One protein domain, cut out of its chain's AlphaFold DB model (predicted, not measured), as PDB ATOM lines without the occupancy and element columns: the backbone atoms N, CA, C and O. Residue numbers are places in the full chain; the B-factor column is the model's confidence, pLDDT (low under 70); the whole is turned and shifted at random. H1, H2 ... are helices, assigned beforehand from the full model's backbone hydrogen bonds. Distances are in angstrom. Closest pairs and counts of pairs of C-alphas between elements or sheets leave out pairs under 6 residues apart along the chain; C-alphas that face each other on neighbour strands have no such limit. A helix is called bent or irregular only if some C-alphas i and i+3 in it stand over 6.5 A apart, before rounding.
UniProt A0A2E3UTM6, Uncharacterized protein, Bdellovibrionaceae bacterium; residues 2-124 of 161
ATOM      1  N   LYS A   2     172.680 210.361 148.605       75.12
ATOM      2  CA  LYS A   2     172.770 211.422 149.637       75.12
ATOM      3  C   LYS A   2     174.164 212.075 149.738       75.12
ATOM      4  O   LYS A   2     174.284 213.278 149.559       75.12
ATOM      5  N   ARG A   3     175.214 211.252 149.825       76.50
ATOM      6  CA  ARG A   3     176.624 211.686 149.850       76.50
ATOM      7  C   ARG A   3     177.078 212.471 148.608       76.50
ATOM      8  O   ARG A   3     177.968 213.301 148.695       76.50
ATOM      9  N   PHE A   4     176.476 212.219 147.441       76.19
ATOM     10  CA  PHE A   4     176.762 213.004 146.234       76.19
ATOM     11  C   PHE A   4     176.193 214.421 146.357       76.19
ATOM     12  O   PHE A   4     176.877 215.372 146.000       76.19
ATOM     13  N   PHE A   5     174.969 214.562 146.875       74.19
ATOM     14  CA  PHE A   5     174.339 215.869 147.061       74.19
ATOM     15  C   PHE A   5     175.021 216.695 148.150       74.19
ATOM     16  O   PHE A   5     175.190 217.890 147.950       74.19
ATOM     17  N   GLU A   6     175.455 216.067 149.244       80.62
ATOM     18  CA  GLU A   6     176.247 216.725 150.294       80.62
ATOM     19  C   GLU A   6     177.573 217.251 149.724       80.62
ATOM     20  O   GLU A   6     177.844 218.445 149.796       80.62
ATOM     21  N   ASN A   7     178.331 216.402 149.020       78.25
ATOM     22  CA  ASN A   7     179.580 216.821 148.381       78.25
ATOM     23  C   ASN A   7     179.364 217.917 147.323       78.25
ATOM     24  O   ASN A   7     180.167 218.837 147.214       78.25
ATOM     25  N   LEU A   8     178.289 217.825 146.534       76.62
ATOM     26  CA  LEU A   8     177.934 218.840 145.542       76.62
ATOM     27  C   LEU A   8     177.567 220.170 146.210       76.62
ATOM     28  O   LEU A   8     177.927 221.228 145.706       76.62
ATOM     29  N   GLN A   9     176.848 220.124 147.329       79.94
ATOM     30  CA  GLN A   9     176.482 221.306 148.096       79.94
ATOM     31  C   GLN A   9     177.723 221.991 148.677       79.94
ATOM     32  O   GLN A   9     177.859 223.203 148.528       79.94
ATOM     33  N   ASP A  10     178.653 221.230 149.253       82.12
ATOM     34  CA  ASP A  10     179.919 221.760 149.772       82.12
ATOM     35  C   ASP A  10     180.782 222.374 148.666       82.12
ATOM     36  O   ASP A  10     181.326 223.471 148.821       82.12
ATOM     37  N   ASP A  11     180.875 221.688 147.526       74.00
ATOM     38  CA  ASP A  11     181.572 222.167 146.336       74.00
ATOM     39  C   ASP A  11     180.952 223.505 145.853       74.00
ATOM     40  O   ASP A  11     181.682 224.459 145.559       74.00
ATOM     41  N   ILE A  12     179.613 223.627 145.853       79.00
ATOM     42  CA  ILE A  12     178.899 224.850 145.435       79.00
ATOM     43  C   ILE A  12     179.156 225.989 146.424       79.00
ATOM     44  O   ILE A  12     179.404 227.120 146.004       79.00
ATOM     45  N   ILE A  13     179.134 225.704 147.727       81.69
ATOM     46  CA  ILE A  13     179.406 226.689 148.780       81.69
ATOM     47  C   ILE A  13     180.833 227.232 148.656       81.69
ATOM     48  O   ILE A  13     181.046 228.443 148.778       81.69
ATOM     49  N   LYS A  14     181.814 226.371 148.365       79.69
ATOM     50  CA  LYS A  14     183.206 226.788 148.140       79.69
ATOM     51  C   LYS A  14     183.329 227.697 146.922       79.69
ATOM     52  O   LYS A  14     183.939 228.760 147.026       79.69
ATOM     53  N   LEU A  15     182.703 227.330 145.801       76.69
ATOM     54  CA  LEU A  15     182.700 228.161 144.595       76.69
ATOM     55  C   LEU A  15     182.034 229.520 144.849       76.69
ATOM     56  O   LEU A  15     182.568 230.557 144.460       76.69
ATOM     57  N   GLN A  16     180.893 229.532 145.540       78.62
ATOM     58  CA  GLN A  16     180.196 230.762 145.904       78.62
ATOM     59  C   GLN A  16     181.061 231.657 146.798       78.62
ATOM     60  O   GLN A  16     181.141 232.861 146.564       78.62
ATOM     61  N   THR A  17     181.734 231.081 147.794       83.44
ATOM     62  CA  THR A  17     182.635 231.817 148.693       83.44
ATOM     63  C   THR A  17     183.811 232.420 147.922       83.44
ATOM     64  O   THR A  17     184.117 233.599 148.102       83.44
ATOM     65  N   PHE A  18     184.425 231.652 147.019       77.56
ATOM     66  CA  PHE A  18     185.504 232.127 146.150       77.56
ATOM     67  C   PHE A  18     185.052 233.311 145.280       77.56
ATOM     68  O   PHE A  18     185.679 234.370 145.295       77.56
ATOM     69  N   LEU A  19     183.908 233.183 144.600       75.06
ATOM     70  CA  LEU A  19     183.342 234.258 143.778       75.06
ATOM     71  C   LEU A  19     182.987 235.502 144.600       75.06
ATOM     72  O   LEU A  19     183.183 236.624 144.138       75.06
ATOM     73  N   GLN A  20     182.491 235.334 145.828       81.81
ATOM     74  CA  GLN A  20     182.214 236.455 146.728       81.81
ATOM     75  C   GLN A  20     183.488 237.181 147.167       81.81
ATOM     76  O   GLN A  20     183.476 238.406 147.275       81.81
ATOM     77  N   GLN A  21     184.573 236.457 147.443       82.44
ATOM     78  CA  GLN A  21     185.859 237.064 147.790       82.44
ATOM     79  C   GLN A  21     186.436 237.850 146.610       82.44
ATOM     80  O   GLN A  21     186.799 239.014 146.778       82.44
ATOM     81  N   GLU A  22     186.433 237.259 145.415       75.94
ATOM     82  CA  GLU A  22     186.884 237.930 144.193       75.94
ATOM     83  C   GLU A  22     186.014 239.147 143.853       75.94
ATOM     84  O   GLU A  22     186.530 240.230 143.575       75.94
ATOM     85  N   GLY A  23     184.690 239.023 143.984       77.44
ATOM     86  CA  GLY A  23     183.751 240.131 143.804       77.44
ATOM     87  C   GLY A  23     183.981 241.274 144.794       77.44
ATOM     88  O   GLY A  23     183.978 242.436 144.397       77.44
ATOM     89  N   LYS A  24     184.250 240.974 146.072       80.69
ATOM     90  CA  LYS A  24     184.611 241.991 147.079       80.69
ATOM     91  C   LYS A  24     185.934 242.684 146.748       80.69
ATOM     92  O   LYS A  24     186.039 243.890 146.954       80.69
ATOM     93  N   GLY A  25     186.926 241.945 146.253       78.50
ATOM     94  CA  GLY A  25     188.205 242.507 145.810       78.50
ATOM     95  C   GLY A  25     188.033 243.471 144.635       78.50
ATOM     96  O   GLY A  25     188.548 244.586 144.670       78.50
ATOM     97  N   LEU A  26     187.231 243.079 143.644       76.56
ATOM     98  CA  LEU A  26     186.836 243.936 142.523       76.56
ATOM     99  C   LEU A  26     186.101 245.195 142.991       76.56
ATOM    100  O   LEU A  26     186.469 246.292 142.583       76.56
ATOM    101  N   LEU A  27     185.118 245.054 143.885       80.12
ATOM    102  CA  LEU A  27     184.339 246.183 144.395       80.12
ATOM    103  C   LEU A  27     185.215 247.195 145.147       80.12
ATOM    104  O   LEU A  27     185.076 248.396 144.947       80.12
ATOM    105  N   LYS A  28     186.152 246.716 145.976       80.75
ATOM    106  CA  LYS A  28     187.126 247.581 146.658       80.75
ATOM    107  C   LYS A  28     187.958 248.374 145.659       80.75
ATOM    108  O   LYS A  28     188.077 249.584 145.799       80.75
ATOM    109  N   LYS A  29     188.470 247.706 144.625       74.12
ATOM    110  CA  LYS A  29     189.316 248.341 143.613       74.12
ATOM    111  C   LYS A  29     188.551 249.364 142.771       74.12
ATOM    112  O   LYS A  29     189.106 250.398 142.431       74.12
ATOM    113  N   ILE A  30     187.270 249.111 142.490       74.06
ATOM    114  CA  ILE A  30     186.367 250.080 141.847       74.06
ATOM    115  C   ILE A  30     186.178 251.317 142.739       74.06
ATOM    116  O   ILE A  30     186.379 252.437 142.273       74.06
ATOM    117  N   ASN A  31     185.892 251.124 144.029       74.38
ATOM    118  CA  ASN A  31     185.693 252.227 144.976       74.38
ATOM    119  C   ASN A  31     186.979 253.048 145.211       74.38
ATOM    120  O   ASN A  31     186.924 254.259 145.396       74.38
ATOM    121  N   GLU A  32     188.156 252.414 145.178       73.12
ATOM    122  CA  GLU A  32     189.466 253.093 145.228       73.12
ATOM    123  C   GLU A  32     189.770 253.887 143.942       73.12
ATOM    124  O   GLU A  32     190.570 254.834 143.934       73.12
ATOM    125  N   ILE A  33     189.148 253.496 142.830       65.69
ATOM    126  CA  ILE A  33     189.329 254.120 141.524       65.69
ATOM    127  C   ILE A  33     188.496 255.398 141.392       65.69
ATOM    128  O   ILE A  33     189.077 256.406 140.985       65.69
ATOM    129  N   GLU A  34     187.231 255.389 141.832       60.38
ATOM    130  CA  GLU A  34     186.307 256.544 141.804       60.38
ATOM    131  C   GLU A  34     186.821 257.789 142.554       60.38
ATOM    132  O   GLU A  34     186.395 258.900 142.260       60.38
ATOM    133  N   LEU A  35     187.774 257.638 143.481       61.22
ATOM    134  CA  LEU A  35     188.262 258.725 144.341       61.22
ATOM    135  C   LEU A  35     189.455 259.542 143.791       61.22
ATOM    136  O   LEU A  35     189.939 260.411 144.511       61.22
ATOM    137  N   LYS A  36     189.990 259.294 142.577       56.38
ATOM    138  CA  LYS A  36     191.139 260.084 142.045       56.38
ATOM    139  C   LYS A  36     190.966 260.541 140.589       56.38
ATOM    140  O   LYS A  36     190.508 259.769 139.755       56.38
ATOM    141  N   GLU A  37     191.455 261.747 140.297       59.25
ATOM    142  CA  GLU A  37     191.206 262.606 139.116       59.25
ATOM    143  C   GLU A  37     191.660 262.103 137.721       59.25
ATOM    144  O   GLU A  37     191.562 262.846 136.754       59.25
ATOM    145  N   ASN A  38     192.088 260.848 137.545       66.44
ATOM    146  CA  ASN A  38     192.490 260.307 136.231       66.44
ATOM    147  C   ASN A  38     191.649 259.081 135.850       66.44
ATOM    148  O   ASN A  38     192.045 257.933 136.071       66.44
ATOM    149  N   LEU A  39     190.461 259.336 135.296       65.94
ATOM    150  CA  LEU A  39     189.450 258.320 134.979       65.94
ATOM    151  C   LEU A  39     189.857 257.372 133.838       65.94
ATOM    152  O   LEU A  39     189.598 256.174 133.943       65.94
ATOM    153  N   ASP A  40     190.522 257.858 132.783       69.25
ATOM    154  CA  ASP A  40     190.803 257.046 131.586       69.25
ATOM    155  C   ASP A  40     191.889 255.985 131.812       69.25
ATOM    156  O   ASP A  40     191.657 254.799 131.556       69.25
ATOM    157  N   ASN A  41     193.025 256.361 132.406       70.75
ATOM    158  CA  ASN A  41     194.089 255.407 132.752       70.75
ATOM    159  C   ASN A  41     193.596 254.355 133.761       70.75
ATOM    160  O   ASN A  41     193.885 253.163 133.634       70.75
ATOM    161  N   LYS A  42     192.768 254.763 134.733       66.56
ATOM    162  CA  LYS A  42     192.184 253.841 135.715       66.56
ATOM    163  C   LYS A  42     191.113 252.929 135.125       66.56
ATOM    164  O   LYS A  42     190.986 251.786 135.563       66.56
ATOM    165  N   LYS A  43     190.350 253.386 134.131       71.38
ATOM    166  CA  LYS A  43     189.402 252.541 133.391       71.38
ATOM    167  C   LYS A  43     190.139 251.429 132.653       71.38
ATOM    168  O   LYS A  43     189.683 250.284 132.666       71.38
ATOM    169  N   GLU A  44     191.292 251.735 132.067       77.94
ATOM    170  CA  GLU A  44     192.130 250.741 131.399       77.94
ATOM    171  C   GLU A  44     192.762 249.751 132.397       77.94
ATOM    172  O   GLU A  44     192.744 248.538 132.166       77.94
ATOM    173  N   GLU A  45     193.244 250.230 133.549       75.00
ATOM    174  CA  GLU A  45     193.728 249.378 134.647       75.00
ATOM    175  C   GLU A  45     192.628 248.477 135.219       75.00
ATOM    176  O   GLU A  45     192.856 247.286 135.451       75.00
ATOM    177  N   LEU A  46     191.417 249.009 135.403       73.69
ATOM    178  CA  LEU A  46     190.260 248.243 135.852       73.69
ATOM    179  C   LEU A  46     189.894 247.172 134.823       73.69
ATOM    180  O   LEU A  46     189.684 246.020 135.195       73.69
ATOM    181  N   GLN A  47     189.871 247.506 133.531       77.06
ATOM    182  CA  GLN A  47     189.629 246.527 132.470       77.06
ATOM    183  C   GLN A  47     190.699 245.434 132.439       77.06
ATOM    184  O   GLN A  47     190.358 244.257 132.302       77.06
ATOM    185  N   LYS A  48     191.982 245.786 132.590       83.00
ATOM    186  CA  LYS A  48     193.082 244.812 132.684       83.00
ATOM    187  C   LYS A  48     192.909 243.912 133.906       83.00
ATOM    188  O   LYS A  48     193.014 242.693 133.775       83.00
ATOM    189  N   TYR A  49     192.564 244.480 135.059       74.69
ATOM    190  CA  TYR A  49     192.333 243.730 136.293       74.69
ATOM    191  C   TYR A  49     191.130 242.786 136.188       74.69
ATOM    192  O   TYR A  49     191.237 241.608 136.520       74.69
ATOM    193  N   VAL A  50     190.003 243.262 135.651       74.56
ATOM    194  CA  VAL A  50     188.815 242.440 135.377       74.56
ATOM    195  C   VAL A  50     189.165 241.309 134.412       74.56
ATOM    196  O   VAL A  50     188.861 240.156 134.704       74.56
ATOM    197  N   LYS A  51     189.861 241.592 133.303       80.56
ATOM    198  CA  LYS A  51     190.299 240.560 132.348       80.56
ATOM    199  C   LYS A  51     191.206 239.517 133.000       80.56
ATOM    200  O   LYS A  51     191.037 238.329 132.744       80.56
ATOM    201  N   GLN A  52     192.149 239.927 133.847       81.50
ATOM    202  CA  GLN A  52     193.013 239.001 134.586       81.50
ATOM    203  C   GLN A  52     192.210 238.109 135.534       81.50
ATOM    204  O   GLN A  52     192.416 236.899 135.556       81.50
ATOM    205  N   LYS A  53     191.257 238.680 136.278       73.69
ATOM    206  CA  LYS A  53     190.385 237.907 137.168       73.69
ATOM    207  C   LYS A  53     189.481 236.951 136.394       73.69
ATOM    208  O   LYS A  53     189.385 235.785 136.766       73.69
ATOM    209  N   MET A  54     188.915 237.383 135.270       73.88
ATOM    210  CA  MET A  54     188.118 236.519 134.394       73.88
ATOM    211  C   MET A  54     188.935 235.358 133.817       73.88
ATOM    212  O   MET A  54     188.462 234.226 133.848       73.88
ATOM    213  N   LYS A  55     190.197 235.584 133.422       79.12
ATOM    214  CA  LYS A  55     191.112 234.512 132.985       79.12
ATOM    215  C   LYS A  55     191.373 233.441 134.049       79.12
ATOM    216  O   LYS A  55     191.725 232.324 133.693       79.12
ATOM    217  N   ILE A  56     191.227 233.761 135.333       76.81
ATOM    218  CA  ILE A  56     191.404 232.807 136.441       76.81
ATOM    219  C   ILE A  56     190.076 232.114 136.771       76.81
ATOM    220  O   ILE A  56     190.032 230.907 137.029       76.81
ATOM    221  N   ILE A  57     188.981 232.876 136.748       72.75
ATOM    222  CA  ILE A  57     187.643 232.398 137.102       72.75
ATOM    223  C   ILE A  57     187.093 231.456 136.027       72.75
ATOM    224  O   ILE A  57     186.554 230.409 136.379       72.75
ATOM    225  N   GLU A  58     187.249 231.768 134.739       74.88
ATOM    226  CA  GLU A  58     186.693 230.965 133.640       74.88
ATOM    227  C   GLU A  58     187.209 229.514 133.620       74.88
ATOM    228  O   GLU A  58     186.378 228.599 133.630       74.88
ATOM    229  N   PRO A  59     188.531 229.238 133.666       79.56
ATOM    230  CA  PRO A  59     189.036 227.867 133.711       79.56
ATOM    231  C   PRO A  59     188.623 227.140 134.989       79.56
ATOM    232  O   PRO A  59     188.266 225.964 134.945       79.56
ATOM    233  N   SER A  60     188.623 227.843 136.124       71.38
ATOM    234  CA  SER A  60     188.202 227.285 137.412       71.38
ATOM    235  C   SER A  60     186.733 226.866 137.378       71.38
ATOM    236  O   SER A  60     186.390 225.758 137.787       71.38
ATOM    237  N   PHE A  61     185.869 227.710 136.814       72.00
ATOM    238  CA  PHE A  61     184.449 227.433 136.644       72.00
ATOM    239  C   PHE A  61     184.201 226.293 135.649       72.00
ATOM    240  O   PHE A  61     183.379 225.409 135.903       72.00
ATOM    241  N   LYS A  62     184.946 226.258 134.538       77.25
ATOM    242  CA  LYS A  62     184.872 225.174 133.551       77.25
ATOM    243  C   LYS A  62     185.285 223.833 134.161       77.25
ATOM    244  O   LYS A  62     184.512 222.881 134.103       77.25
ATOM    245  N   ASN A  63     186.437 223.780 134.831       79.75
ATOM    246  CA  ASN A  63     186.924 222.585 135.527       79.75
ATOM    247  C   ASN A  63     185.936 222.103 136.587       79.75
ATOM    248  O   ASN A  63     185.679 220.907 136.715       79.75
ATOM    249  N   TYR A  64     185.360 223.035 137.340       76.38
ATOM    250  CA  TYR A  64     184.349 222.738 138.340       76.38
ATOM    251  C   TYR A  64     183.096 222.104 137.717       76.38
ATOM    252  O   TYR A  64     182.621 221.062 138.171       76.38
ATOM    253  N   THR A  65     182.613 222.679 136.615       75.62
ATOM    254  CA  THR A  65     181.468 222.157 135.861       75.62
ATOM    255  C   THR A  65     181.757 220.750 135.336       75.62
ATOM    256  O   THR A  65     180.966 219.831 135.546       75.62
ATOM    257  N   GLU A  66     182.927 220.534 134.734       83.12
ATOM    258  CA  GLU A  66     183.350 219.217 134.250       83.12
ATOM    259  C   GLU A  66     183.455 218.178 135.373       83.12
ATOM    260  O   GLU A  66     183.044 217.028 135.198       83.12
ATOM    261  N   GLN A  67     183.966 218.563 136.546       80.62
ATOM    262  CA  GLN A  67     184.033 217.677 137.707       80.62
ATOM    263  C   GLN A  67     182.645 217.290 138.213       80.62
ATOM    264  O   GLN A  67     182.421 216.115 138.509       80.62
ATOM    265  N   ILE A  68     181.702 218.231 138.264       81.00
ATOM    266  CA  ILE A  68     180.312 217.934 138.620       81.00
ATOM    267  C   ILE A  68     179.707 216.948 137.621       81.00
ATOM    268  O   ILE A  68     179.141 215.941 138.043       81.00
ATOM    269  N   TYR A  69     179.872 217.177 136.315       81.31
ATOM    270  CA  TYR A  69     179.377 216.260 135.284       81.31
ATOM    271  C   TYR A  69     179.993 214.864 135.405       81.31
ATOM    272  O   TYR A  69     179.273 213.867 135.350       81.31
ATOM    273  N   LYS A  70     181.307 214.768 135.639       84.19
ATOM    274  CA  LYS A  70     181.995 213.484 135.856       84.19
ATOM    275  C   LYS A  70     181.479 212.770 137.108       84.19
ATOM    276  O   LYS A  70     181.169 211.581 137.038       84.19
ATOM    277  N   LYS A  71     181.356 213.471 138.241       81.38
ATOM    278  CA  LYS A  71     180.822 212.910 139.498       81.38
ATOM    279  C   LYS A  71     179.364 212.469 139.333       81.38
ATOM    280  O   LYS A  71     179.002 211.393 139.799       81.38
ATOM    281  N   ALA A  72     178.547 213.254 138.634       81.44
ATOM    282  CA  ALA A  72     177.144 212.941 138.387       81.44
ATOM    283  C   ALA A  72     176.979 211.726 137.470       81.44
ATOM    284  O   ALA A  72     176.215 210.822 137.802       81.44
ATOM    285  N   LYS A  73     177.766 211.638 136.388       82.75
ATOM    286  CA  LYS A  73     177.791 210.469 135.498       82.75
ATOM    287  C   LYS A  73     178.183 209.198 136.257       82.75
ATOM    288  O   LYS A  73     177.505 208.187 136.121       82.75
ATOM    289  N   LYS A  74     179.213 209.263 137.114       83.00
ATOM    290  CA  LYS A  74     179.612 208.144 137.994       83.00
ATOM    291  C   LYS A  74     178.515 207.739 138.984       83.00
ATOM    292  O   LYS A  74     178.414 206.571 139.332       83.00
ATOM    293  N   ALA A  75     177.698 208.688 139.430       79.31
ATOM    294  CA  ALA A  75     176.578 208.439 140.331       79.31
ATOM    295  C   ALA A  75     175.276 208.026 139.609       79.31
ATOM    296  O   ALA A  75     174.257 207.849 140.276       79.31
ATOM    297  N   GLY A  76     175.278 207.904 138.273       81.94
ATOM    298  CA  GLY A  76     174.080 207.607 137.477       81.94
ATOM    299  C   GLY A  76     173.060 208.753 137.433       81.94
ATOM    300  O   GLY A  76     171.877 208.527 137.186       81.94
ATOM    301  N   ILE A  77     173.491 209.985 137.709       81.69
ATOM    302  CA  ILE A  77     172.631 211.166 137.804       81.69
ATOM    303  C   ILE A  77     172.706 211.962 136.506       81.69
ATOM    304  O   ILE A  77     173.754 212.492 136.140       81.69
ATOM    305  N   ASP A  78     171.558 212.120 135.855       81.94
ATOM    306  CA  ASP A  78     171.393 213.070 134.760       81.94
ATOM    307  C   ASP A  78     171.135 214.478 135.320       81.94
ATOM    308  O   ASP A  78     170.035 214.800 135.787       81.94
ATOM    309  N   LEU A  79     172.168 215.322 135.272       76.69
ATOM    310  CA  LEU A  79     172.118 216.708 135.739       76.69
ATOM    311  C   LEU A  79     171.122 217.560 134.951       76.69
ATOM    312  O   LEU A  79     170.461 218.402 135.554       76.69
ATOM    313  N   ASN A  80     170.927 217.306 133.653       80.69
ATOM    314  CA  ASN A  80     169.963 218.052 132.840       80.69
ATOM    315  C   ASN A  80     168.530 217.740 133.277       80.69
ATOM    316  O   ASN A  80     167.669 218.622 133.363       80.69
ATOM    317  N   LYS A  81     168.255 216.471 133.586       79.75
ATOM    318  CA  LYS A  81     166.957 216.047 134.122       79.75
ATOM    319  C   LYS A  81     166.736 216.580 135.536       79.75
ATOM    320  O   LYS A  81     165.619 217.000 135.855       79.75
ATOM    321  N   LEU A  82     167.784 216.596 136.362       75.06
ATOM    322  CA  LEU A  82     167.754 217.166 137.706       75.06
ATOM    323  C   LEU A  82     167.472 218.675 137.662       75.06
ATOM    324  O   LEU A  82     166.566 219.137 138.351       75.06
ATOM    325  N   GLU A  83     168.161 219.421 136.801       76.19
ATOM    326  CA  GLU A  83     167.980 220.862 136.615       76.19
ATOM    327  C   GLU A  83     166.564 221.191 136.126       76.19
ATOM    328  O   GLU A  83     165.891 222.053 136.695       76.19
ATOM    329  N   LYS A  84     166.053 220.462 135.123       81.06
ATOM    330  CA  LYS A  84     164.668 220.618 134.640       81.06
ATOM    331  C   LYS A  84     163.647 220.362 135.746       81.06
ATOM    332  O   LYS A  84     162.668 221.102 135.852       81.06
ATOM    333  N   ARG A  85     163.849 219.321 136.564       72.50
ATOM    334  CA  ARG A  85     162.994 219.055 137.732       72.50
ATOM    335  C   ARG A  85     163.083 220.204 138.725       72.50
ATOM    336  O   ARG A  85     162.042 220.734 139.086       72.50
ATOM    337  N   LEU A  86     164.289 220.639 139.086       70.38
ATOM    338  CA  LEU A  86     164.508 221.733 140.030       70.38
ATOM    339  C   LEU A  86     163.807 223.019 139.573       70.38
ATOM    340  O   LEU A  86     163.051 223.585 140.352       70.38
ATOM    341  N   LYS A  87     163.963 223.418 138.301       74.88
ATOM    342  CA  LYS A  87     163.289 224.585 137.699       74.88
ATOM    343  C   LYS A  87     161.766 224.486 137.780       74.88
ATOM    344  O   LYS A  87     161.094 225.452 138.128       74.88
ATOM    345  N   LYS A  88     161.191 223.314 137.484       77.00
ATOM    346  CA  LYS A  88     159.741 223.100 137.625       77.00
ATOM    347  C   LYS A  88     159.299 223.244 139.082       77.00
ATOM    348  O   LYS A  88     158.289 223.897 139.349       77.00
ATOM    349  N   THR A  89     160.054 222.671 140.016       70.06
ATOM    350  CA  THR A  89     159.744 222.724 141.450       70.06
ATOM    351  C   THR A  89     159.889 224.137 142.013       70.06
ATOM    352  O   THR A  89     159.015 224.567 142.762       70.06
ATOM    353  N   THR A  90     160.923 224.891 141.629       69.62
ATOM    354  CA  THR A  90     161.126 226.281 142.069       69.62
ATOM    355  C   THR A  90     160.044 227.203 141.525       69.62
ATOM    356  O   THR A  90     159.453 227.944 142.302       69.62
ATOM    357  N   VAL A  91     159.675 227.093 140.244       76.00
ATOM    358  CA  VAL A  91     158.552 227.856 139.666       76.00
ATOM    359  C   VAL A  91     157.231 227.517 140.366       76.00
ATOM    360  O   VAL A  91     156.411 228.398 140.633       76.00
ATOM    361  N   ALA A  92     156.999 226.243 140.691       71.38
ATOM    362  CA  ALA A  92     155.817 225.832 141.441       71.38
ATOM    363  C   ALA A  92     155.819 226.386 142.878       71.38
ATOM    364  O   ALA A  92     154.785 226.868 143.348       71.38
ATOM    365  N   ALA A  93     156.965 226.358 143.561       61.66
ATOM    366  CA  ALA A  93     157.140 226.911 144.902       61.66
ATOM    367  C   ALA A  93     156.953 228.435 144.915       61.66
ATOM    368  O   ALA A  93     156.206 228.956 145.741       61.66
ATOM    369  N   GLU A  94     157.526 229.147 143.946       70.88
ATOM    370  CA  GLU A  94     157.369 230.590 143.779       70.88
ATOM    371  C   GLU A  94     155.901 230.967 143.532       70.88
ATOM    372  O   GLU A  94     155.367 231.877 144.171       70.88
ATOM    373  N   LYS A  95     155.193 230.225 142.669       75.25
ATOM    374  CA  LYS A  95     153.747 230.407 142.454       75.25
ATOM    375  C   LYS A  95     152.947 230.177 143.737       75.25
ATOM    376  O   LYS A  95     151.997 230.919 143.991       75.25
ATOM    377  N   LYS A  96     153.306 229.178 144.551       68.62
ATOM    378  CA  LYS A  96     152.657 228.924 145.850       68.62
ATOM    379  C   LYS A  96     152.923 230.055 146.845       68.62
ATOM    380  O   LYS A  96     151.965 230.539 147.439       68.62
ATOM    381  N   LEU A  97     154.161 230.540 146.949       66.06
ATOM    382  CA  LEU A  97     154.533 231.677 147.801       66.06
ATOM    383  C   LEU A  97     153.833 232.977 147.382       66.06
ATOM    384  O   LEU A  97     153.319 233.718 148.217       66.06
ATOM    385  N   LYS A  98     153.724 233.243 146.076       71.44
ATOM    386  CA  LYS A  98     152.969 234.395 145.559       71.44
ATOM    387  C   LYS A  98     151.474 234.280 145.868       71.44
ATOM    388  O   LYS A  98     150.843 235.276 146.222       71.44
ATOM    389  N   LYS A  99     150.891 233.078 145.781       69.06
ATOM    390  CA  LYS A  99     149.484 232.829 146.145       69.06
ATOM    391  C   LYS A  99     149.233 233.008 147.644       69.06
ATOM    392  O   LYS A  99     148.248 233.654 147.999       69.06
ATOM    393  N   THR A 100     150.114 232.510 148.511       64.94
ATOM    394  CA  THR A 100     149.994 232.691 149.967       64.94
ATOM    395  C   THR A 100     150.187 234.152 150.373       64.94
ATOM    396  O   THR A 100     149.382 234.674 151.142       64.94
ATOM    397  N   ALA A 101     151.150 234.866 149.783       61.19
ATOM    398  CA  ALA A 101     151.339 236.303 150.005       61.19
ATOM    399  C   ALA A 101     150.128 237.137 149.537       61.19
ATOM    400  O   ALA A 101     149.689 238.073 150.214       61.19
ATOM    401  N   LYS A 102     149.521 236.777 148.397       63.91
ATOM    402  CA  LYS A 102     148.313 237.442 147.879       63.91
ATOM    403  C   LYS A 102     147.089 237.166 148.759       63.91
ATOM    404  O   LYS A 102     146.321 238.085 149.039       63.91
ATOM    405  N   ALA A 103     146.938 235.939 149.257       61.91
ATOM    406  CA  ALA A 103     145.895 235.581 150.218       61.91
ATOM    407  C   ALA A 103     146.049 236.345 151.546       61.91
ATOM    408  O   ALA A 103     145.075 236.934 152.023       61.91
ATOM    409  N   ALA A 104     147.268 236.425 152.086       60.31
ATOM    410  CA  ALA A 104     147.575 237.149 153.321       60.31
ATOM    411  C   ALA A 104     147.336 238.664 153.198       60.31
ATOM    412  O   ALA A 104     146.742 239.277 154.083       60.31
ATOM    413  N   SER A 105     147.705 239.288 152.075       63.62
ATOM    414  CA  SER A 105     147.420 240.718 151.865       63.62
ATOM    415  C   SER A 105     145.919 241.000 151.701       63.62
ATOM    416  O   SER A 105     145.414 242.027 152.167       63.62
ATOM    417  N   SER A 106     145.169 240.070 151.096       61.62
ATOM    418  CA  SER A 106     143.711 240.174 150.969       61.62
ATOM    419  C   SER A 106     142.989 240.083 152.319       61.62
ATOM    420  O   SER A 106     142.036 240.834 152.559       61.62
ATOM    421  N   SER A 107     143.452 239.213 153.226       60.66
ATOM    422  CA  SER A 107     142.870 239.060 154.561       60.66
ATOM    423  C   SER A 107     143.177 240.282 155.426       60.66
ATOM    424  O   SER A 107     142.265 240.800 156.074       60.66
ATOM    425  N   LEU A 108     144.389 240.840 155.316       57.84
ATOM    426  CA  LEU A 108     144.792 242.092 155.964       57.84
ATOM    427  C   LEU A 108     143.957 243.300 155.486       57.84
ATOM    428  O   LEU A 108     143.528 244.140 156.280       57.84
ATOM    429  N   LYS A 109     143.646 243.387 154.184       60.59
ATOM    430  CA  LYS A 109     142.734 244.420 153.647       60.59
ATOM    431  C   LYS A 109     141.297 244.257 154.155       60.59
ATOM    432  O   LYS A 109     140.603 245.252 154.375       60.59
ATOM    433  N   LYS A 110     140.820 243.026 154.359       62.00
ATOM    434  CA  LYS A 110     139.470 242.767 154.897       62.00
ATOM    435  C   LYS A 110     139.378 243.083 156.394       62.00
ATOM    436  O   LYS A 110     138.382 243.675 156.817       62.00
ATOM    437  N   THR A 111     140.397 242.757 157.187       59.75
ATOM    438  CA  THR A 111     140.440 243.078 158.626       59.75
ATOM    439  C   THR A 111     140.555 244.581 158.866       59.75
ATOM    440  O   THR A 111     139.780 245.129 159.650       59.75
ATOM    441  N   THR A 112     141.405 245.286 158.117       61.38
ATOM    442  CA  THR A 112     141.527 246.757 158.199       61.38
ATOM    443  C   THR A 112     140.248 247.486 157.770       61.38
ATOM    444  O   THR A 112     139.840 248.446 158.432       61.38
ATOM    445  N   LYS A 113     139.532 247.012 156.737       59.94
ATOM    446  CA  LYS A 113     138.208 247.558 156.366       59.94
ATOM    447  C   LYS A 113     137.155 247.339 157.460       59.94
ATOM    448  O   LYS A 113     136.391 248.258 157.757       59.94
ATOM    449  N   LYS A 114     137.119 246.159 158.095       58.69
ATOM    450  CA  LYS A 114     136.209 245.883 159.226       58.69
ATOM    451  C   LYS A 114     136.551 246.735 160.458       58.69
ATOM    452  O   LYS A 114     135.635 247.246 161.101       58.69
ATOM    453  N   ALA A 115     137.835 246.959 160.735       57.25
ATOM    454  CA  ALA A 115     138.296 247.829 161.817       57.25
ATOM    455  C   ALA A 115     137.908 249.302 161.583       57.25
ATOM    456  O   ALA A 115     137.297 249.916 162.458       57.25
ATOM    457  N   LYS A 116     138.128 249.847 160.374       57.78
ATOM    458  CA  LYS A 116     137.682 251.211 160.012       57.78
ATOM    459  C   LYS A 116     136.156 251.375 160.082       57.78
ATOM    460  O   LYS A 116     135.676 252.425 160.507       57.78
ATOM    461  N   LYS A 117     135.377 250.344 159.728       55.41
ATOM    462  CA  LYS A 117     133.902 250.370 159.821       55.41
ATOM    463  C   LYS A 117     133.401 250.332 161.274       55.41
ATOM    464  O   LYS A 117     132.419 251.004 161.578       55.41
ATOM    465  N   LYS A 118     134.078 249.609 162.180       55.66
ATOM    466  CA  LYS A 118     133.779 249.634 163.628       55.66
ATOM    467  C   LYS A 118     134.157 250.970 164.279       55.66
ATOM    468  O   LYS A 118     133.397 251.454 165.112       55.66
ATOM    469  N   LEU A 119     135.260 251.596 163.860       51.44
ATOM    470  CA  LEU A 119     135.664 252.912 164.368       51.44
ATOM    471  C   LEU A 119     134.661 254.007 163.965       51.44
ATOM    472  O   LEU A 119     134.208 254.754 164.822       51.44
ATOM    473  N   ARG A 120     134.208 254.022 162.700       50.31
ATOM    474  CA  ARG A 120     133.181 254.964 162.199       50.31
ATOM    475  C   ARG A 120     131.798 254.814 162.845       50.31
ATOM    476  O   ARG A 120     131.044 255.777 162.862       50.31
ATOM    477  N   LYS A 121     131.444 253.634 163.371       50.66
ATOM    478  CA  LYS A 121     130.188 253.445 164.123       50.66
ATOM    479  C   LYS A 121     130.288 253.903 165.585       50.66
ATOM    480  O   LYS A 121     129.262 254.241 166.160       50.66
ATOM    481  N   LYS A 122     131.493 253.954 166.170       49.72
ATOM    482  CA  LYS A 122     131.727 254.513 167.517       49.72
ATOM    483  C   LYS A 122     131.887 256.041 167.525       49.72
ATOM    484  O   LYS A 122     131.711 256.650 168.570       49.72
ATOM    485  N   THR A 123     132.155 256.670 166.380       46.47
ATOM    486  CA  THR A 123     132.239 258.135 166.215       46.47
ATOM    487  C   THR A 123     130.978 258.759 165.600       46.47
ATOM    488  O   THR A 123     131.058 259.684 164.797       46.47
ATOM    489  N   LYS A 124     129.789 258.312 166.021       46.88
ATOM    490  CA  LYS A 124     128.611 259.197 166.123       46.88
ATOM    491  C   LYS A 124     128.465 259.646 167.581       46.88
ATOM    492  O   LYS A 124     127.463 259.385 168.230       46.88
TER     493      LYS A 124
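This is residues 2 to 124 of the 161 residues of an uncharacterized protein of Bdellovibrionaceae bacterium (UniProt A0A2E3UTM6). Two long helices, H1 and H2, lie side by side as a slender helical hairpin, and a third, still longer helix, H3, starts beside the last turns of H2 and runs away from the hairpin as a long arm, making a wide V with H2. Residues 81 to 124, most of H3 and the two residues after it, stick out with nothing packed on them. The printed part has 123 residues with three named helices, in the order H1, H2, H3, and no named strand; the class is all helix. The whole is extended, with a radius of gyration of the C-alphas of 25.7 A, and flat in outline, spanning 74 by 57 by 20 A.

H1 is residues 2 to 34, 47.8 A from first to last C-alpha, and begins with C-alpha 2 at (172.770, 211.422, 149.637). H2 is residues 39 to 74, 51.2 A long, and ends with C-alpha 74 at (179.612, 208.144, 137.994). H2 is neither bent nor irregular, but only just: C-alphas 56 and 59 are 6.1 A apart. H3 is residues 79 to 122, 63.8 A long, and ends with C-alpha 122 at (131.727, 254.513, 167.517).

H1 and H2 touch, with 9 pairs of C-alphas within 8 A; their closest C-alphas are those of Ile 33 and Lys 42, 6.5 A apart. They form a helical hairpin, running opposite ways at a shallow tilt of 2 degrees, with 11.7 A from centre to centre. H2 and H3 are close but not clearly touching, with the C-alphas of Ala 72 and Leu 79 the closest at 6.8 A. They run opposite ways at a steep tilt of 68 degrees, only just short of about perpendicular, and their centres are 39.5 A apart. H1 and H3 are apart. In H1 and H3 every O i to N i+4 pair is within hydrogen-bond range; in H2 31 of 32 are.

The two C-alphas farthest apart are those of Lys 74 and Lys 124, at 77.5 A. Residues 35 to 41, of which 39 to 41 belong to H2, and residues 81 to 124, of which 81 to 122 belong to H3, stand free; the body without them has 72 residues and spans 50 by 18 by 16 A. The printed part has no cut, and the links from H1 to H2 and from H2 to H3 are both tight, with 4 residues each. The mean pLDDT of the printed part is 71.9; 39 residues are under 70, namely 33 to 40, 42, 90, 93, 96 to 97 and 99 to 124. The mean pLDDT of H3 is 65.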